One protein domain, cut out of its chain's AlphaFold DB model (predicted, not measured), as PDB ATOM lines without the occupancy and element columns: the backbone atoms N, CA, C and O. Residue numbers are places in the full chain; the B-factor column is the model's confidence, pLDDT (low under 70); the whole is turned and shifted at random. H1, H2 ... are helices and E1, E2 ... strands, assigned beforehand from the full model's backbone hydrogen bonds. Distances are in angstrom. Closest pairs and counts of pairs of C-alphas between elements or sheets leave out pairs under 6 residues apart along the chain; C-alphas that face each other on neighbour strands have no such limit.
ATOM      1  N   SER A   4       3.104  10.015 136.676       70.88
ATOM      2  CA  SER A   4       2.793   9.516 135.336       70.88
ATOM      3  C   SER A   4       1.411  10.003 134.893       70.88
ATOM      4  O   SER A   4       0.392   9.614 135.471       70.88
ATOM      5  N   ARG A   5       1.386  10.858 133.865       78.69
ATOM      6  CA  ARG A   5       0.163  11.315 133.184       78.69
ATOM      7  C   ARG A   5      -0.400  10.195 132.308       78.69
ATOM      8  O   ARG A   5       0.316   9.261 131.945       78.69
ATOM      9  N   LEU A   6      -1.678  10.277 131.952       77.88
ATOM     10  CA  LEU A   6      -2.302   9.316 131.043       77.88
ATOM     11  C   LEU A   6      -1.938   9.671 129.598       77.88
ATOM     12  O   LEU A   6      -1.968  10.839 129.231       77.88
ATOM     13  N   LEU A   7      -1.625   8.680 128.765       79.00
ATOM     14  CA  LEU A   7      -1.451   8.879 127.324       79.00
ATOM     15  C   LEU A   7      -2.729   8.438 126.602       79.00
ATOM     16  O   LEU A   7      -3.004   7.240 126.517       79.00
ATOM     17  N   ILE A   8      -3.503   9.391 126.082       80.81
ATOM     18  CA  ILE A   8      -4.762   9.142 125.364       80.81
ATOM     19  C   ILE A   8      -4.704   9.878 124.029       80.81
ATOM     20  O   ILE A   8      -4.398  11.061 123.989       80.81
ATOM     21  N   ASN A   9      -4.967   9.172 122.925       80.25
ATOM     22  CA  ASN A   9      -4.954   9.745 121.573       80.25
ATOM     23  C   ASN A   9      -3.682  10.563 121.243       80.25
ATOM     24  O   ASN A   9      -3.754  11.637 120.656       80.25
ATOM     25  N   ASN A  10      -2.508  10.043 121.623       78.06
ATOM     26  CA  ASN A  10      -1.204  10.694 121.431       78.06
ATOM     27  C   ASN A  10      -0.995  11.997 122.237       78.06
ATOM     28  O   ASN A  10      -0.053  12.740 121.968       78.06
ATOM     29  N   GLU A  11      -1.823  12.249 123.250       82.25
ATOM     30  CA  GLU A  11      -1.703  13.393 124.152       82.25
ATOM     31  C   GLU A  11      -1.533  12.938 125.601       82.25
ATOM     32  O   GLU A  11      -2.166  11.983 126.059       82.25
ATOM     33  N   TRP A  12      -0.669  13.642 126.334       82.31
ATOM     34  CA  TRP A  12      -0.552  13.472 127.777       82.31
ATOM     35  C   TRP A  12      -1.648  14.281 128.461       82.31
ATOM     36  O   TRP A  12      -1.636  15.515 128.410       82.31
ATOM     37  N   VAL A  13      -2.570  13.583 129.113       85.81
ATOM     38  CA  VAL A  13      -3.728  14.156 129.796       85.81
ATOM     39  C   VAL A  13      -3.701  13.805 131.275       85.81
ATOM     40  O   VAL A  13      -3.210  12.747 131.675       85.81
ATOM     41  N   ASP A  14      -4.239  14.703 132.091       88.69
ATOM     42  CA  ASP A  14      -4.428  14.440 133.510       88.69
ATOM     43  C   ASP A  14      -5.725  13.661 133.743       88.69
ATOM     44  O   ASP A  14      -6.686  13.751 132.971       88.69
ATOM     45  N   SER A  15      -5.753  12.852 134.796       86.19
ATOM     46  CA  SER A  15      -6.940  12.093 135.156       86.19
ATOM     47  C   SER A  15      -8.076  13.014 135.589       86.19
ATOM     48  O   SER A  15      -7.884  13.936 136.381       86.19
ATOM     49  N   GLY A  16      -9.284  12.703 135.116       84.00
ATOM     50  CA  GLY A  16     -10.509  13.372 135.541       84.00
ATOM     51  C   GLY A  16     -10.966  12.989 136.952       84.00
ATOM     52  O   GLY A  16     -11.862  13.642 137.479       84.00
ATOM     53  N   SER A  17     -10.384  11.954 137.572       86.44
ATOM     54  CA  SER A  17     -10.732  11.541 138.942       86.44
ATOM     55  C   SER A  17     -10.034  12.383 140.013       86.44
ATOM     56  O   SER A  17     -10.532  12.483 141.128       86.44
ATOM     57  N   GLY A  18      -8.863  12.952 139.698       85.06
ATOM     58  CA  GLY A  18      -7.959  13.549 140.688       85.06
ATOM     59  C   GLY A  18      -7.300  12.536 141.637       85.06
ATOM     60  O   GLY A  18      -6.507  12.932 142.490       85.06
ATOM     61  N   GLU A  19      -7.592  11.243 141.492       88.44
ATOM     62  CA  GLU A  19      -7.048  10.178 142.330       88.44
ATOM     63  C   GLU A  19      -5.708   9.673 141.782       88.44
ATOM     64  O   GLU A  19      -5.489   9.562 140.568       88.44
ATOM     65  N   THR A  20      -4.808   9.314 142.694       86.44
ATOM     66  CA  THR A  20      -3.504   8.732 142.378       86.44
ATOM     67  C   THR A  20      -3.296   7.417 143.108       86.44
ATOM     68  O   THR A  20      -3.891   7.157 144.152       86.44
ATOM     69  N   ILE A  21      -2.435   6.580 142.542       85.25
ATOM     70  CA  ILE A  21      -2.099   5.260 143.059       85.25
ATOM     71  C   ILE A  21      -0.588   5.188 143.195       85.25
ATOM     72  O   ILE A  21       0.141   5.288 142.205       85.25
ATOM     73  N   ASP A  22      -0.143   4.999 144.430       86.94
ATOM     74  CA  ASP A  22       1.264   4.811 144.744       86.94
ATOM     75  C   ASP A  22       1.670   3.355 144.533       86.94
ATOM     76  O   ASP A  22       0.958   2.409 144.887       86.94
ATOM     77  N   ILE A  23       2.841   3.183 143.930       83.00
ATOM     78  CA  ILE A  23       3.477   1.895 143.692       83.00
ATOM     79  C   ILE A  23       4.582   1.745 144.728       83.00
ATOM     80  O   ILE A  23       5.551   2.500 144.716       83.00
ATOM     81  N   TYR A  24       4.437   0.760 145.603       83.88
ATOM     82  CA  TYR A  24       5.361   0.510 146.704       83.88
ATOM     83  C   TYR A  24       6.399  -0.544 146.327       83.88
ATOM     84  O   TYR A  24       6.090  -1.509 145.620       83.88
ATOM     85  N   SER A  25       7.628  -0.371 146.810       84.81
ATOM     86  CA  SER A  25       8.665  -1.386 146.701       84.81
ATOM     87  C   SER A  25       8.417  -2.491 147.721       84.81
ATOM     88  O   SER A  25       8.275  -2.198 148.906       84.81
ATOM     89  N   PRO A  26       8.450  -3.773 147.330       87.75
ATOM     90  CA  PRO A  26       8.348  -4.865 148.293       87.75
ATOM     91  C   PRO A  26       9.617  -5.036 149.148       87.75
ATOM     92  O   PRO A  26       9.613  -5.855 150.062       87.75
ATOM     93  N   TRP A  27      10.706  -4.317 148.844       85.94
ATOM     94  CA  TRP A  27      11.966  -4.401 149.586       85.94
ATOM     95  C   TRP A  27      11.941  -3.619 150.900       85.94
ATOM     96  O   TRP A  27      12.413  -4.116 151.919       85.94
ATOM     97  N   ASP A  28      11.428  -2.392 150.860       90.56
ATOM     98  CA  ASP A  28      11.520  -1.419 151.953       90.56
ATOM     99  C   ASP A  28      10.223  -0.622 152.176       90.56
ATOM    100  O   ASP A  28      10.203   0.293 152.996       90.56
ATOM    101  N   ASP A  29       9.150  -0.968 151.457       91.06
ATOM    102  CA  ASP A  29       7.848  -0.289 151.485       91.06
ATOM    103  C   ASP A  29       7.915   1.200 151.088       91.06
ATOM    104  O   ASP A  29       7.023   1.992 151.390       91.06
ATOM    105  N   THR A  30       8.972   1.614 150.378       92.00
ATOM    106  CA  THR A  30       9.085   2.980 149.849       92.00
ATOM    107  C   THR A  30       8.335   3.136 148.530       92.00
ATOM    108  O   THR A  30       8.182   2.193 147.753       92.00
ATOM    109  N   VAL A  31       7.888   4.357 148.226       90.19
ATOM    110  CA  VAL A  31       7.210   4.651 146.957       90.19
ATOM    111  C   VAL A  31       8.221   4.646 145.798       90.19
ATOM    112  O   VAL A  31       9.158   5.450 145.736       90.19
ATOM    113  N   CYS A  32       8.013   3.733 144.853       84.31
ATOM    114  CA  CYS A  32       8.755   3.612 143.596       84.31
ATOM    115  C   CYS A  32       8.295   4.635 142.556       84.31
ATOM    116  O   CYS A  32       9.108   5.127 141.775       84.31
ATOM    117  N   GLY A  33       7.000   4.950 142.553       82.31
ATOM    118  CA  GLY A  33       6.377   5.895 141.637       82.31
ATOM    119  C   GLY A  33       4.881   6.036 141.899       82.31
ATOM    120  O   GLY A  33       4.295   5.238 142.629       82.31
ATOM    121  N   THR A  34       4.273   7.043 141.278       82.31
ATOM    122  CA  THR A  34       2.851   7.364 141.438       82.31
ATOM    123  C   THR A  34       2.206   7.501 140.066       82.31
ATOM    124  O   THR A  34       2.711   8.217 139.193       82.31
ATOM    125  N   VAL A  35       1.068   6.836 139.875       84.81
ATOM    126  CA  VAL A  35       0.278   6.925 138.640       84.81
ATOM    127  C   VAL A  35      -1.080   7.551 138.912       84.81
ATOM    128  O   VAL A  35      -1.620   7.444 140.011       84.81
ATOM    129  N   GLN A  36      -1.659   8.196 137.908       85.19
ATOM    130  CA  GLN A  36      -3.024   8.704 138.002       85.19
ATOM    131  C   GLN A  36      -4.045   7.579 137.755       85.19
ATOM    132  O   GLN A  36      -3.870   6.756 136.852       85.19
ATOM    133  N   ALA A  37      -5.127   7.542 138.535       85.56
ATOM    134  CA  ALA A  37      -6.213   6.581 138.348       85.56
ATOM    135  C   ALA A  37      -7.173   7.083 137.265       85.56
ATOM    136  O   ALA A  37      -7.883   8.055 137.491       85.56
ATOM    137  N   ALA A  38      -7.206   6.456 136.089       83.06
ATOM    138  CA  ALA A  38      -8.082   6.878 134.992       83.06
ATOM    139  C   ALA A  38      -9.577   6.709 135.325       83.06
ATOM    140  O   ALA A  38      -9.969   5.715 135.942       83.06
ATOM    141  N   THR A  39     -10.424   7.633 134.855       88.50
ATOM    142  CA  THR A  39     -11.885   7.451 134.928       88.50
ATOM    143  C   THR A  39     -12.377   6.423 133.906       88.50
ATOM    144  O   THR A  39     -11.678   6.069 132.948       88.50
ATOM    145  N   LYS A  40     -13.621   5.961 134.072       88.81
ATOM    146  CA  LYS A  40     -14.278   5.075 133.101       88.81
ATOM    147  C   LYS A  40     -14.350   5.724 131.715       88.81
ATOM    148  O   LYS A  40     -14.095   5.063 130.714       88.81
ATOM    149  N   GLU A  41     -14.670   7.008 131.661       90.44
ATOM    150  CA  GLU A  41     -14.819   7.786 130.429       90.44
ATOM    151  C   GLU A  41     -13.473   7.937 129.719       90.44
ATOM    152  O   GLU A  41     -13.388   7.755 128.508       90.44
ATOM    153  N   GLN A  42     -12.397   8.181 130.473       83.44
ATOM    154  CA  GLN A  42     -11.040   8.234 129.925       83.44
ATOM    155  C   GLN A  42     -10.583   6.870 129.398       83.44
ATOM    156  O   GLN A  42      -9.973   6.795 128.332       83.44
ATOM    157  N   ALA A  43     -10.921   5.779 130.093       83.44
ATOM    158  CA  ALA A  43     -10.647   4.431 129.605       83.44
ATOM    159  C   ALA A  43     -11.399   4.125 128.296       83.44
ATOM    160  O   ALA A  43     -10.806   3.575 127.368       83.44
ATOM    161  N   LEU A  44     -12.676   4.514 128.194       81.00
ATOM    162  CA  LEU A  44     -13.466   4.375 126.965       81.00
ATOM    163  C   LEU A  44     -12.888   5.221 125.822       81.00
ATOM    164  O   LEU A  44     -12.687   4.702 124.728       81.00
ATOM    165  N   SER A  45     -12.520   6.475 126.093       79.00
ATOM    166  CA  SER A  45     -11.892   7.364 125.109       79.00
ATOM    167  C   SER A  45     -10.563   6.807 124.578       79.00
ATOM    168  O   SER A  45     -10.298   6.863 123.377       79.00
ATOM    169  N   ALA A  46      -9.743   6.193 125.438       77.56
ATOM    170  CA  ALA A  46      -8.512   5.530 125.014       77.56
ATOM    171  C   ALA A  46      -8.774   4.326 124.092       77.56
ATOM    172  O   ALA A  46      -8.026   4.114 123.134       77.56
ATOM    173  N   ILE A  47      -9.838   3.557 124.352       80.62
ATOM    174  CA  ILE A  47     -10.254   2.432 123.500       80.62
ATOM    175  C   ILE A  47     -10.724   2.940 122.134       80.62
ATOM    176  O   ILE A  47     -10.285   2.417 121.111       80.62
ATOM    177  N   GLU A  48     -11.565   3.974 122.103       78.69
ATOM    178  CA  GLU A  48     -12.054   4.584 120.859       78.69
ATOM    179  C   GLU A  48     -10.908   5.161 120.019       78.69
ATOM    180  O   GLU A  48     -10.832   4.923 118.812       78.69
ATOM    181  N   ALA A  49      -9.961   5.857 120.655       75.81
ATOM    182  CA  ALA A  49      -8.774   6.376 119.983       75.81
ATOM    183  C   ALA A  49      -7.912   5.248 119.388       75.81
ATOM    184  O   ALA A  49      -7.417   5.370 118.263       75.81
ATOM    185  N   ALA A  50      -7.753   4.136 120.114       72.69
ATOM    186  CA  ALA A  50      -7.021   2.971 119.629       72.69
ATOM    187  C   ALA A  50      -7.723   2.296 118.436       72.69
ATOM    188  O   ALA A  50      -7.049   1.929 117.469       72.69
ATOM    189  N   ASP A  51      -9.053   2.170 118.470       76.94
ATOM    190  CA  ASP A  51      -9.842   1.623 117.359       76.94
ATOM    191  C   ASP A  51      -9.733   2.505 116.106       76.94
ATOM    192  O   ASP A  51      -9.406   2.029 115.014       76.94
ATOM    193  N   HIS A  52      -9.865   3.824 116.273       74.12
ATOM    194  CA  HIS A  52      -9.691   4.766 115.174       74.12
ATOM    195  C   HIS A  52      -8.269   4.705 114.589       74.12
ATOM    196  O   HIS A  52      -8.098   4.585 113.371       74.12
ATOM    197  N   ALA A  53      -7.235   4.705 115.439       73.62
ATOM    198  CA  ALA A  53      -5.842   4.579 115.012       73.62
ATOM    199  C   ALA A  53      -5.563   3.243 114.299       73.62
ATOM    200  O   ALA A  53      -4.749   3.187 113.371       73.62
ATOM    201  N   PHE A  54      -6.262   2.163 114.662       71.00
ATOM    202  CA  PHE A  54      -6.117   0.876 113.987       71.00
ATOM    203  C   PHE A  54      -6.499   0.952 112.501       71.00
ATOM    204  O   PHE A  54      -5.851   0.307 111.668       71.00
ATOM    205  N   THR A  55      -7.493   1.772 112.137       77.69
ATOM    206  CA  THR A  55      -7.947   1.923 110.741       77.69
ATOM    207  C   THR A  55      -6.852   2.446 109.804       77.69
ATOM    208  O   THR A  55      -6.766   2.015 108.646       77.69
ATOM    209  N   ALA A  63       7.216  -2.521 106.021       82.56
ATOM    210  CA  ALA A  63       8.456  -1.761 106.169       82.56
ATOM    211  C   ALA A  63       8.292  -0.528 107.075       82.56
ATOM    212  O   ALA A  63       9.112  -0.316 107.964       82.56
ATOM    213  N   GLY A  64       7.207   0.239 106.911       78.31
ATOM    214  CA  GLY A  64       6.927   1.400 107.760       78.31
ATOM    215  C   GLY A  64       6.706   1.015 109.224       78.31
ATOM    216  O   GLY A  64       7.252   1.658 110.118       78.31
ATOM    217  N   ARG A  65       5.965  -0.071 109.482       78.81
ATOM    218  CA  ARG A  65       5.759  -0.583 110.849       78.81
ATOM    219  C   ARG A  65       7.075  -1.029 111.487       78.81
ATOM    220  O   ARG A  65       7.340  -0.661 112.626       78.81
ATOM    221  N   VAL A  66       7.900  -1.775 110.747       80.44
ATOM    222  CA  VAL A  66       9.235  -2.223 111.185       80.44
ATOM    223  C   VAL A  66      10.110  -1.038 111.587       80.44
ATOM    224  O   VAL A  66      10.706  -1.067 112.659       80.44
ATOM    225  N   GLU A  67      10.154   0.009 110.765       85.94
ATOM    226  CA  GLU A  67      10.944   1.209 111.046       85.94
ATOM    227  C   GLU A  67      10.485   1.915 112.330       85.94
ATOM    228  O   GLU A  67      11.299   2.248 113.187       85.94
ATOM    229  N   MET A  68       9.173   2.089 112.508       79.00
ATOM    230  CA  MET A  68       8.617   2.707 113.717       79.00
ATOM    231  C   MET A  68       8.927   1.898 114.984       79.00
ATOM    232  O   MET A  68       9.320   2.472 115.997       79.00
ATOM    233  N   MET A  69       8.801   0.570 114.931       79.81
ATOM    234  CA  MET A  69       9.101  -0.283 116.086       79.81
ATOM    235  C   MET A  69      10.598  -0.331 116.408       79.81
ATOM    236  O   MET A  69      10.953  -0.379 117.581       79.81
ATOM    237  N   ARG A  70      11.480  -0.263 115.401       83.62
ATOM    238  CA  ARG A  70      12.932  -0.159 115.623       83.62
ATOM    239  C   ARG A  70      13.299   1.114 116.371       83.62
ATOM    240  O   ARG A  70      13.970   1.031 117.391       83.62
ATOM    241  N   LYS A  71      12.763   2.260 115.941       81.62
ATOM    242  CA  LYS A  71      12.955   3.531 116.656       81.62
ATOM    243  C   LYS A  71      12.480   3.450 118.106       81.62
ATOM    244  O   LYS A  71      13.159   3.945 118.996       81.62
ATOM    245  N   ALA A  72      11.341   2.802 118.357       79.12
ATOM    246  CA  ALA A  72      10.848   2.599 119.717       79.12
ATOM    247  C   ALA A  72      11.800   1.728 120.556       79.12
ATOM    248  O   ALA A  72      12.085   2.068 121.701       79.12
ATOM    249  N   ILE A  73      12.329   0.639 119.987       82.00
ATOM    250  CA  ILE A  73      13.325  -0.213 120.651       82.00
ATOM    251  C   ILE A  73      14.597   0.573 120.976       82.00
ATOM    252  O   ILE A  73      15.101   0.453 122.090       82.00
ATOM    253  N   ASP A  74      15.091   1.395 120.051       84.31
ATOM    254  CA  ASP A  74      16.300   2.194 120.269       84.31
ATOM    255  C   ASP A  74      16.113   3.207 121.405       84.31
ATOM    256  O   ASP A  74      16.996   3.353 122.250       84.31
ATOM    257  N   LEU A  75      14.938   3.842 121.486       80.50
ATOM    258  CA  LEU A  75      14.588   4.740 122.590       80.50
ATOM    259  C   LEU A  75      14.507   3.999 123.933       80.50
ATOM    260  O   LEU A  75      15.046   4.477 124.927       80.50
ATOM    261  N   ILE A  76      13.880   2.818 123.964       79.69
ATOM    262  CA  ILE A  76      13.801   1.987 125.178       79.69
ATOM    263  C   ILE A  76      15.202   1.552 125.619       79.69
ATOM    264  O   ILE A  76      15.530   1.610 126.802       79.69
ATOM    265  N   ARG A  77      16.047   1.136 124.671       86.50
ATOM    266  CA  ARG A  77      17.424   0.709 124.932       86.50
ATOM    267  C   ARG A  77      18.285   1.849 125.471       86.50
ATOM    268  O   ARG A  77      19.067   1.618 126.389       86.50
ATOM    269  N   ALA A  78      18.132   3.059 124.934       88.31
ATOM    270  CA  ALA A  78      18.853   4.238 125.410       88.31
ATOM    271  C   ALA A  78      18.552   4.555 126.887       88.31
ATOM    272  O   ALA A  78      19.413   5.072 127.592       88.31
ATOM    273  N   ASP A  79      17.361   4.190 127.363       83.56
ATOM    274  CA  ASP A  79      16.893   4.425 128.733       83.56
ATOM    275  C   ASP A  79      16.983   3.176 129.637       83.56
ATOM    276  O   ASP A  79      16.381   3.102 130.714       83.56
ATOM    277  N   LYS A  80      17.761   2.170 129.214       86.62
ATOM    278  CA  LYS A  80      17.933   0.897 129.930       86.62
ATOM    279  C   LYS A  80      18.237   1.063 131.428       86.62
ATOM    280  O   LYS A  80      17.535   0.423 132.212       86.62
ATOM    281  N   PRO A  81      19.214   1.886 131.873       90.56
ATOM    282  CA  PRO A  81      19.569   1.957 133.294       90.56
ATOM    283  C   PRO A  81      18.389   2.370 134.180       90.56
ATOM    284  O   PRO A  81      18.163   1.790 135.243       90.56
ATOM    285  N   ARG A  82      17.588   3.333 133.709       84.75
ATOM    286  CA  ARG A  82      16.413   3.822 134.430       84.75
ATOM    287  C   ARG A  82      15.318   2.760 134.488       84.75
ATOM    288  O   ARG A  82      14.748   2.533 135.553       84.75
ATOM    289  N   ILE A  83      15.043   2.096 133.363       82.81
ATOM    290  CA  ILE A  83      13.999   1.065 133.268       82.81
ATOM    291  C   ILE A  83      14.351  -0.154 134.125       82.81
ATOM    292  O   ILE A  83      13.484  -0.664 134.833       82.81
ATOM    293  N   VAL A  84      15.607  -0.607 134.097       84.88
ATOM    294  CA  VAL A  84      16.079  -1.745 134.905       84.88
ATOM    295  C   VAL A  84      15.953  -1.444 136.397       84.88
ATOM    296  O   VAL A  84      15.377  -2.251 137.125       84.88
ATOM    297  N   SER A  85      16.400  -0.264 136.838       86.12
ATOM    298  CA  SER A  85      16.273   0.153 138.241       86.12
ATOM    299  C   SER A  85      14.809   0.215 138.689       86.12
ATOM    300  O   SER A  85      14.450  -0.329 139.736       86.12
ATOM    301  N   LEU A  86      13.932   0.816 137.875       83.50
ATOM    302  CA  LEU A  86      12.503   0.892 138.178       83.50
ATOM    303  C   LEU A  86      11.869  -0.506 138.263       83.50
ATOM    304  O   LEU A  86      11.146  -0.794 139.214       83.50
ATOM    305  N   LEU A  87      12.190  -1.389 137.313       82.19
ATOM    306  CA  LEU A  87      11.709  -2.772 137.279       82.19
ATOM    307  C   LEU A  87      12.159  -3.573 138.511       82.19
ATOM    308  O   LEU A  87      11.387  -4.375 139.045       82.19
ATOM    309  N   GLY A  88      13.404  -3.367 138.951       81.94
ATOM    310  CA  GLY A  88      13.966  -3.956 140.167       81.94
ATOM    311  C   GLY A  88      13.190  -3.537 141.412       81.94
ATOM    312  O   GLY A  88      12.708  -4.390 142.169       81.94
ATOM    313  N   ARG A  89      13.002  -2.221 141.569       84.06
ATOM    314  CA  ARG A  89      12.315  -1.606 142.712       84.06
ATOM    315  C   ARG A  89      10.829  -1.944 142.780       84.06
ATOM    316  O   ARG A  89      10.338  -2.206 143.872       84.06
ATOM    317  N   GLU A  90      10.120  -1.964 141.652       79.44
ATOM    318  CA  GLU A  90       8.682  -2.269 141.606       79.44
ATOM    319  C   GLU A  90       8.386  -3.736 141.951       79.44
ATOM    320  O   GLU A  90       7.417  -4.036 142.645       79.44
ATOM    321  N   ILE A  91       9.202  -4.669 141.452       81.69
ATOM    322  CA  ILE A  91       8.893  -6.105 141.537       81.69
ATOM    323  C   ILE A  91       9.573  -6.780 142.728       81.69
ATOM    324  O   ILE A  91       9.109  -7.834 143.165       81.69
ATOM    325  N   GLY A  92      10.655  -6.210 143.255       80.44
ATOM    326  CA  GLY A  92      11.396  -6.851 144.335       80.44
ATOM    327  C   GLY A  92      12.496  -7.791 143.851       80.44
ATOM    328  O   GLY A  92      12.686  -8.851 144.439       80.44
ATOM    329  N   LYS A  93      13.164  -7.486 142.733       82.25
ATOM    330  CA  LYS A  93      14.219  -8.353 142.174       82.25
ATOM    331  C   LYS A  93      15.573  -7.657 142.172       82.25
ATOM    332  O   LYS A  93      15.631  -6.434 142.108       82.25
ATOM    333  N   HIS A  94      16.633  -8.462 142.224       88.94
ATOM    334  CA  HIS A  94      18.006  -7.983 142.077       88.94
ATOM    335  C   HIS A  94      18.222  -7.383 140.682       88.94
ATOM    336  O   HIS A  94      17.584  -7.824 139.717       88.94
ATOM    337  N   ASP A  95      19.141  -6.426 140.572       86.94
ATOM    338  CA  ASP A  95      19.382  -5.684 139.331       86.94
ATOM    339  C   ASP A  95      19.773  -6.607 138.170       86.94
ATOM    340  O   ASP A  95      19.218  -6.472 137.083       86.94
ATOM    341  N   ASP A  96      20.595  -7.635 138.408       92.31
ATOM    342  CA  ASP A  96      20.972  -8.610 137.368       92.31
ATOM    343  C   ASP A  96      19.752  -9.357 136.800       92.31
ATOM    344  O   ASP A  96      19.649  -9.632 135.601       92.31
ATOM    345  N   ALA A  97      18.780  -9.675 137.663       83.88
ATOM    346  CA  ALA A  97      17.542 -10.330 137.253       83.88
ATOM    347  C   ALA A  97      16.608  -9.358 136.510       83.88
ATOM    348  O   ALA A  97      15.912  -9.766 135.575       83.88
ATOM    349  N   ALA A  98      16.587  -8.080 136.903       81.88
ATOM    350  CA  ALA A  98      15.862  -7.033 136.189       81.88
ATOM    351  C   ALA A  98      16.468  -6.769 134.804       81.88
ATOM    352  O   ALA A  98      15.731  -6.676 133.823       81.88
ATOM    353  N   GLU A  99      17.794  -6.730 134.706       90.88
ATOM    354  CA  GLU A  99      18.524  -6.557 133.455       90.88
ATOM    355  C   GLU A  99      18.288  -7.731 132.503       90.88
ATOM    356  O   GLU A  99      17.927  -7.523 131.345       90.88
ATOM    357  N   SER A 100      18.383  -8.968 132.998       86.38
ATOM    358  CA  SER A 100      18.068 -10.155 132.196       86.38
ATOM    359  C   SER A 100      16.628 -10.132 131.663       86.38
ATOM    360  O   SER A 100      16.374 -10.479 130.506       86.38
ATOM    361  N   GLU A 101      15.660  -9.682 132.472       81.88
ATOM    362  CA  GLU A 101      14.274  -9.530 132.020       81.88
ATOM    363  C   GLU A 101      14.102  -8.404 130.997       81.88
ATOM    364  O   GLU A 101      13.344  -8.584 130.038       81.88
ATOM    365  N   PHE A 102      14.808  -7.286 131.158       83.25
ATOM    366  CA  PHE A 102      14.826  -6.196 130.186       83.25
ATOM    367  C   PHE A 102      15.358  -6.676 128.830       83.25
ATOM    368  O   PHE A 102      14.662  -6.548 127.819       83.25
ATOM    369  N   GLU A 103      16.525  -7.324 128.815       88.38
ATOM    370  CA  GLU A 103      17.152  -7.828 127.586       88.38
ATOM    371  C   GLU A 103      16.301  -8.897 126.903       88.38
ATOM    372  O   GLU A 103      16.060  -8.837 125.697       88.38
ATOM    373  N   ARG A 104      15.748  -9.841 127.673       84.94
ATOM    374  CA  ARG A 104      14.827 -10.845 127.126       84.94
ATOM    375  C   ARG A 104      13.589 -10.190 126.503       84.94
ATOM    376  O   ARG A 104      13.088 -10.665 125.486       84.94
ATOM    377  N   SER A 105      13.079  -9.117 127.106       80.75
ATOM    378  CA  SER A 105      11.904  -8.401 126.598       80.75
ATOM    379  C   SER A 105      12.209  -7.634 125.311       80.75
ATOM    380  O   SER A 105      11.410  -7.699 124.375       80.75
ATOM    381  N   LEU A 106      13.373  -6.981 125.226       82.31
ATOM    382  CA  LEU A 106      13.851  -6.373 123.983       82.31
ATOM    383  C   LEU A 106      14.075  -7.421 122.889       82.31
ATOM    384  O   LEU A 106      13.586  -7.242 121.775       82.31
ATOM    385  N   GLY A 107      14.710  -8.550 123.213       79.25
ATOM    386  CA  GLY A 107      14.930  -9.640 122.260       79.25
ATOM    387  C   GLY A 107      13.626 -10.192 121.676       79.25
ATOM    388  O   GLY A 107      13.547 -10.472 120.480       79.25
ATOM    389  N   TYR A 108      12.553 -10.277 122.472       79.19
ATOM    390  CA  TYR A 108      11.233 -10.640 121.946       79.19
ATOM    391  C   TYR A 108      10.643  -9.585 121.004       79.19
ATOM    392  O   TYR A 108      10.005  -9.951 120.016       79.19
ATOM    393  N   ALA A 109      10.847  -8.295 121.282       76.31
ATOM    394  CA  ALA A 109      10.398  -7.226 120.393       76.31
ATOM    395  C   ALA A 109      11.149  -7.266 119.050       76.31
ATOM    396  O   ALA A 109      10.531  -7.156 117.989       76.31
ATOM    397  N   GLU A 110      12.459  -7.507 119.077       82.88
ATOM    398  CA  GLU A 110      13.280  -7.658 117.872       82.88
ATOM    399  C   GLU A 110      12.891  -8.891 117.057       82.88
ATOM    400  O   GLU A 110      12.729  -8.803 115.838       82.88
ATOM    401  N   LEU A 111      12.661 -10.024 117.726       80.12
ATOM    402  CA  LEU A 111      12.186 -11.242 117.075       80.12
ATOM    403  C   LEU A 111      10.822 -11.023 116.405       80.12
ATOM    404  O   LEU A 111      10.605 -11.492 115.289       80.12
ATOM    405  N   ALA A 112       9.913 -10.284 117.047       74.69
ATOM    406  CA  ALA A 112       8.620  -9.940 116.459       74.69
ATOM    407  C   ALA A 112       8.777  -9.068 115.200       74.69
ATOM    408  O   ALA A 112       8.097  -9.305 114.199       74.69
ATOM    409  N   ILE A 113       9.697  -8.098 115.215       78.81
ATOM    410  CA  ILE A 113      10.026  -7.281 114.037       78.81
ATOM    411  C   ILE A 113      10.563  -8.152 112.899       78.81
ATOM    412  O   ILE A 113      10.178  -7.956 111.744       78.81
ATOM    413  N   GLU A 114      11.424  -9.117 113.210       80.88
ATOM    414  CA  GLU A 114      11.964 -10.034 112.209       80.88
ATOM    415  C   GLU A 114      10.866 -10.936 111.634       80.88
ATOM    416  O   GLU A 114      10.737 -11.052 110.416       80.88
ATOM    417  N   ALA A 115       9.989 -11.482 112.479       77.69
ATOM    418  CA  ALA A 115       8.863 -12.304 112.042       77.69
ATOM    419  C   ALA A 115       7.935 -11.566 111.062       77.69
ATOM    420  O   ALA A 115       7.444 -12.167 110.104       77.69
ATOM    421  N   LEU A 116       7.738 -10.252 111.234       70.62
ATOM    422  CA  LEU A 116       6.932  -9.449 110.309       70.62
ATOM    423  C   LEU A 116       7.480  -9.441 108.878       70.62
ATOM    424  O   LEU A 116       6.694  -9.325 107.936       70.62
ATOM    425  N   ARG A 117       8.800  -9.561 108.700       69.06
ATOM    426  CA  ARG A 117       9.438  -9.603 107.372       69.06
ATOM    427  C   ARG A 117       9.163 -10.909 106.639       69.06
ATOM    428  O   ARG A 117       9.130 -10.922 105.411       69.06
ATOM    429  N   HIS A 118       8.933 -11.979 107.394       72.62
ATOM    430  CA  HIS A 118       8.672 -13.317 106.868       72.62
ATOM    431  C   HIS A 118       7.181 -13.612 106.680       72.62
ATOM    432  O   HIS A 118       6.831 -14.659 106.137       72.62
ATOM    433  N   MET A 119       6.287 -12.690 107.058       65.88
ATOM    434  CA  MET A 119       4.855 -12.818 106.783       65.88
ATOM    435  C   MET A 119       4.575 -12.657 105.283       65.88
ATOM    436  O   MET A 119       4.359 -11.551 104.782       65.88
ATOM    437  N   LEU A 150      -0.676 -13.804 118.769       35.81
ATOM    438  CA  LEU A 150      -1.372 -13.571 120.030       35.81
ATOM    439  C   LEU A 150      -0.496 -13.779 121.269       35.81
ATOM    440  O   LEU A 150      -0.692 -13.010 122.188       35.81
ATOM    441  N   PRO A 151       0.449 -14.726 121.368       37.00
ATOM    442  CA  PRO A 151       1.440 -14.768 122.434       37.00
ATOM    443  C   PRO A 151       2.371 -13.565 122.444       37.00
ATOM    444  O   PRO A 151       2.625 -13.087 123.531       37.00
ATOM    445  N   TYR A 152       2.837 -13.048 121.299       39.38
ATOM    446  CA  TYR A 152       3.780 -11.916 121.238       39.38
ATOM    447  C   TYR A 152       3.104 -10.565 121.463       39.38
ATOM    448  O   TYR A 152       3.616  -9.760 122.234       39.38
ATOM    449  N   LEU A 153       1.910 -10.352 120.897       34.44
ATOM    450  CA  LEU A 153       1.029  -9.265 121.313       34.44
ATOM    451  C   LEU A 153       0.593  -9.496 122.750       34.44
ATOM    452  O   LEU A 153       0.799  -8.611 123.535       34.44
ATOM    453  N   ARG A 154       0.166 -10.677 123.204       31.02
ATOM    454  CA  ARG A 154      -0.064 -10.910 124.643       31.02
ATOM    455  C   ARG A 154       1.208 -10.811 125.471       31.02
ATOM    456  O   ARG A 154       1.030 -10.726 126.660       31.02
ATOM    457  N   LEU A 155       2.438 -10.829 124.954       36.28
ATOM    458  CA  LEU A 155       3.674 -10.723 125.745       36.28
ATOM    459  C   LEU A 155       4.156  -9.277 125.817       36.28
ATOM    460  O   LEU A 155       4.518  -8.833 126.895       36.28
ATOM    461  N   ILE A 156       4.041  -8.523 124.723       37.19
ATOM    462  CA  ILE A 156       4.210  -7.065 124.668       37.19
ATOM    463  C   ILE A 156       3.038  -6.394 125.384       37.19
ATOM    464  O   ILE A 156       3.253  -5.607 126.285       37.19
ATOM    465  N   THR A 157       1.807  -6.812 125.120       33.16
ATOM    466  CA  THR A 157       0.608  -6.593 125.935       33.16
ATOM    467  C   THR A 157       0.658  -7.351 127.259       33.16
ATOM    468  O   THR A 157      -0.192  -7.069 128.052       33.16
ATOM    469  N   ARG A 158       1.606  -8.230 127.629       33.03
ATOM    470  CA  ARG A 158       1.813  -8.675 129.045       33.03
ATOM    471  C   ARG A 158       2.962  -7.933 129.701       33.03
ATOM    472  O   ARG A 158       3.043  -8.006 130.913       33.03
ATOM    473  N   LEU A 159       3.814  -7.233 128.960       34.31
ATOM    474  CA  LEU A 159       4.736  -6.223 129.470       34.31
ATOM    475  C   LEU A 159       3.936  -4.950 129.751       34.31
ATOM    476  O   LEU A 159       3.888  -4.495 130.884       34.31
ATOM    477  N   ILE A 160       3.164  -4.502 128.758       36.84
ATOM    478  CA  ILE A 160       2.135  -3.474 128.867       36.84
ATOM    479  C   ILE A 160       1.011  -3.955 129.792       36.84
ATOM    480  O   ILE A 160       0.632  -3.165 130.626       36.84
ATOM    481  N   CYS A 161       0.549  -5.224 129.807       32.34
ATOM    482  CA  CYS A 161      -0.385  -5.725 130.844       32.34
ATOM    483  C   CYS A 161       0.284  -6.100 132.167       32.34
ATOM    484  O   CYS A 161      -0.440  -6.398 133.104       32.34
ATOM    485  N   ARG A 162       1.614  -6.138 132.308       33.25
ATOM    486  CA  ARG A 162       2.265  -6.186 133.635       33.25
ATOM    487  C   ARG A 162       2.331  -4.770 134.190       33.25
ATOM    488  O   ARG A 162       1.965  -4.596 135.340       33.25
ATOM    489  N   LEU A 163       2.545  -3.776 133.330       32.62
ATOM    490  CA  LEU A 163       2.208  -2.375 133.592       32.62
ATOM    491  C   LEU A 163       0.679  -2.157 133.752       32.62
ATOM    492  O   LEU A 163       0.265  -1.324 134.541       32.62
ATOM    493  N   GLN A 164      -0.194  -2.969 133.130       31.48
ATOM    494  CA  GLN A 164      -1.645  -3.026 133.406       31.48
ATOM    495  C   GLN A 164      -2.008  -4.069 134.478       31.48
ATOM    496  O   GLN A 164      -3.193  -4.250 134.744       31.48
ATOM    497  N   ARG A 165      -1.054  -4.733 135.159       34.22
ATOM    498  CA  ARG A 165      -1.373  -5.449 136.412       34.22
ATOM    499  C   ARG A 165      -1.682  -4.433 137.498       34.22
ATOM    500  O   ARG A 165      -2.464  -4.752 138.383       34.22
ATOM    501  N   LEU A 166      -1.179  -3.206 137.356       38.00
ATOM    502  CA  LEU A 166      -1.709  -2.027 138.026       38.00
ATOM    503  C   LEU A 166      -3.192  -1.811 137.688       38.00
ATOM    504  O   LEU A 166      -4.008  -1.798 138.596       38.00
ATOM    505  N   LEU A 167      -3.579  -1.765 136.409       32.53
ATOM    506  CA  LEU A 167      -4.982  -1.622 135.965       32.53
ATOM    507  C   LEU A 167      -5.892  -2.794 136.393       32.53
ATOM    508  O   LEU A 167      -7.048  -2.574 136.740       32.53
ATOM    509  N   LEU A 168      -5.383  -4.029 136.453       32.44
ATOM    510  CA  LEU A 168      -6.091  -5.205 136.988       32.44
ATOM    511  C   LEU A 168      -6.218  -5.173 138.518       32.44
ATOM    512  O   LEU A 168      -7.248  -5.598 139.038       32.44
ATOM    513  N   ARG A 169      -5.226  -4.634 139.242       37.97
ATOM    514  CA  ARG A 169      -5.323  -4.368 140.690       37.97
ATOM    515  C   ARG A 169      -6.276  -3.204 140.988       37.97
ATOM    516  O   ARG A 169      -7.029  -3.293 141.952       37.97
ATOM    517  N   CYS A 170      -6.336  -2.191 140.121       35.12
ATOM    518  CA  CYS A 170      -7.340  -1.121 140.162       35.12
ATOM    519  C   CYS A 170      -8.750  -1.669 139.913       35.12
ATOM    520  O   CYS A 170      -9.664  -1.389 140.680       35.12
ATOM    521  N   LEU A 171      -8.931  -2.520 138.896       34.09
ATOM    522  CA  LEU A 171     -10.202  -3.200 138.623       34.09
ATOM    523  C   LEU A 171     -10.618  -4.135 139.770       34.09
ATOM    524  O   LEU A 171     -11.795  -4.163 140.125       34.09
ATOM    525  N   GLN A 172      -9.683  -4.854 140.403       35.06
ATOM    526  CA  GLN A 172      -9.968  -5.637 141.613       35.06
ATOM    527  C   GLN A 172     -10.351  -4.754 142.810       35.06
ATOM    528  O   GLN A 172     -11.276  -5.111 143.536       35.06
ATOM    529  N   ALA A 173      -9.709  -3.598 143.003       37.78
ATOM    530  CA  ALA A 173     -10.062  -2.645 144.057       37.78
ATOM    531  C   ALA A 173     -11.452  -2.014 143.831       37.78
ATOM    532  O   ALA A 173     -12.249  -1.940 144.766       37.78
ATOM    533  N   ILE A 174     -11.788  -1.665 142.585       38.62
ATOM    534  CA  ILE A 174     -13.105  -1.143 142.187       38.62
ATOM    535  C   ILE A 174     -14.198  -2.207 142.376       38.62
ATOM    536  O   ILE A 174     -15.256  -1.917 142.932       38.62
ATOM    537  N   LEU A 175     -13.943  -3.465 141.994       37.28
ATOM    538  CA  LEU A 175     -14.886  -4.570 142.219       37.28
ATOM    539  C   LEU A 175     -15.075  -4.890 143.713       37.28
ATOM    540  O   LEU A 175     -16.192  -5.194 144.132       37.28
ATOM    541  N   LEU A 176     -14.026  -4.789 144.537       43.03
ATOM    542  CA  LEU A 176     -14.119  -4.953 145.995       43.03
ATOM    543  C   LEU A 176     -14.876  -3.796 146.668       43.03
ATOM    544  O   LEU A 176     -15.636  -4.032 147.610       43.03
ATOM    545  N   TYR A 177     -14.715  -2.567 146.173       41.91
ATOM    546  CA  TYR A 177     -15.455  -1.388 146.625       41.91
ATOM    547  C   TYR A 177     -16.955  -1.494 146.297       41.91
ATOM    548  O   TYR A 177     -17.792  -1.328 147.185       41.91
ATOM    549  N   LEU A 178     -17.302  -1.883 145.066       37.50
ATOM    550  CA  LEU A 178     -18.694  -2.102 144.650       37.50
ATOM    551  C   LEU A 178     -19.360  -3.257 145.423       37.50
ATOM    552  O   LEU A 178     -20.521  -3.150 145.810       37.50
ATOM    553  N   ASN A 179     -18.621  -4.328 145.731       36.16
ATOM    554  CA  ASN A 179     -19.123  -5.455 146.531       36.16
ATOM    555  C   ASN A 179     -19.329  -5.088 148.021       36.16
ATOM    556  O   ASN A 179     -20.222  -5.631 148.667       36.16
ATOM    557  N   ARG A 180     -18.559  -4.136 148.579       46.44
ATOM    558  CA  ARG A 180     -18.813  -3.592 149.932       46.44
ATOM    559  C   ARG A 180     -20.072  -2.728 149.990       46.44
ATOM    560  O   ARG A 180     -20.834  -2.869 150.937       46.44
ATOM    561  N   GLN A 181     -20.306  -1.887 148.983       47.12
ATOM    562  CA  GLN A 181     -21.507  -1.042 148.900       47.12
ATOM    563  C   GLN A 181     -22.787  -1.882 148.754       47.12
ATOM    564  O   GLN A 181     -23.802  -1.584 149.371       47.12
ATOM    565  N   HIS A 182     -22.719  -2.995 148.018       41.09
ATOM    566  CA  HIS A 182     -23.864  -3.887 147.807       41.09
ATOM    567  C   HIS A 182     -24.218  -4.779 149.016       41.09
ATOM    568  O   HIS A 182     -25.285  -5.384 149.021       41.09
ATOM    569  N   ARG A 183     -23.326  -4.889 150.016       42.69
ATOM    570  CA  ARG A 183     -23.556  -5.605 151.291       42.69
ATOM    571  C   ARG A 183     -23.958  -4.682 152.450       42.69
ATOM    572  O   ARG A 183     -24.227  -5.179 153.538       42.69
ATOM    573  N   ALA A 184     -23.921  -3.367 152.240       42.94
ATOM    574  CA  ALA A 184     -24.318  -2.351 153.216       42.94
ATOM    575  C   ALA A 184     -25.760  -1.834 152.994       42.94
ATOM    576  O   ALA A 184     -26.205  -0.951 153.725       42.94
TER     577      ALA A 184
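AT A GLANCE: This is residues 4 to 55, 63 to 119 and 150 to 184 of the 185 residues of the protein "Putative aldehyde dehydrogenase" of candidate division WS6 bacterium OLB20 (UniProt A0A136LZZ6). The model is an open arch: the strand hairpin E3 and E4 meets the end of H3 at one end, the small hairpin E1 and E2 with H1 beside E1 makes one side, and H2 and H4, side by side, make the other. H5 packs loosely on H4, and the H6 end of the printed part sticks out as an arm with residues 171 to 184. The printed part has 144 residues, with four named strands, E1 to E4, followed by six named helices, H1 to H6, and is mostly helix. Each sheet, E1 - E2 and E3 - E4, is antiparallel. It is only just loose, close to compact, with a radius of gyration of the C-alphas of 17.6 A and spans of 58 by 42 by 26 A.

IN THESE COORDINATES: Find C-alpha 20 at (-3.504, 8.732, 142.378); there E3 begins, residues 20 to 24, and E4, residues 31 to 36, comes back over 14.2 A. E1 is residues 6 to 8 and E2 residues 11 to 13. H1, residues 40 to 55, is 23.5 A long. H2 is residues 63 to 78, 22.7 A, and H3 residues 80 to 91, 16.3 A. Find C-alpha 95 at (19.382, -5.684, 139.331); from there H4 runs 35.0 A to residue 118. H5 is residues 150 to 163, 17.9 A, and H6, residues 165 to 181, runs 24.1 A to C-alpha 181 at (-21.507, -1.042, 148.900).

HOW THE PARTS SIT: Begin at the hairpin E3 and E4, where N 21 and O 35 are within hydrogen-bond range at 2.8 A. The closest C-alphas of E4 and H3 are those of Cys 32 and Glu 90, 6.2 A. In the hairpin E1 and E2, look at N 8 and O 11, 2.9 A; the closest C-alphas of E1 and H1 are those of Ile 8 and Ala 46, 5.2 A. H4, the hub, touches H3 with residues 95 to 102 alone, closest at C-alphas Gly 88 and Ala 98, 5.4 A, at a steep tilt of 65 degrees, opposite ways. Its residues 106 to 117 touch H2, closest at C-alphas Val 66 and Ile 113, 5.9 A, at a shallow tilt of 11 degrees, opposite ways. H4 and H5 only just touch, with 3 pairs of C-alphas within 8 A, the closest Ala 112 and Tyr 152, 7.1 A. H5 and H6 meet only through their link. In H1, H2, H3, H5 and H6 every O i to N i+4 pair is within hydrogen-bond range; in H4, 18 of 20 are.

THE WHOLE: The C-alphas farthest apart are those of His 118 and Ala 184, 57.9 A. Residues 56 to 62 and 120 to 149 are not printed; the gaps are 17.4 A from C-alpha 55 to 63 and 14.7 A from C-alpha 119 to 150. Of the links that are printed whole, none is long. The pLDDT is under 70 at residues 117, 119 and 150 to 184.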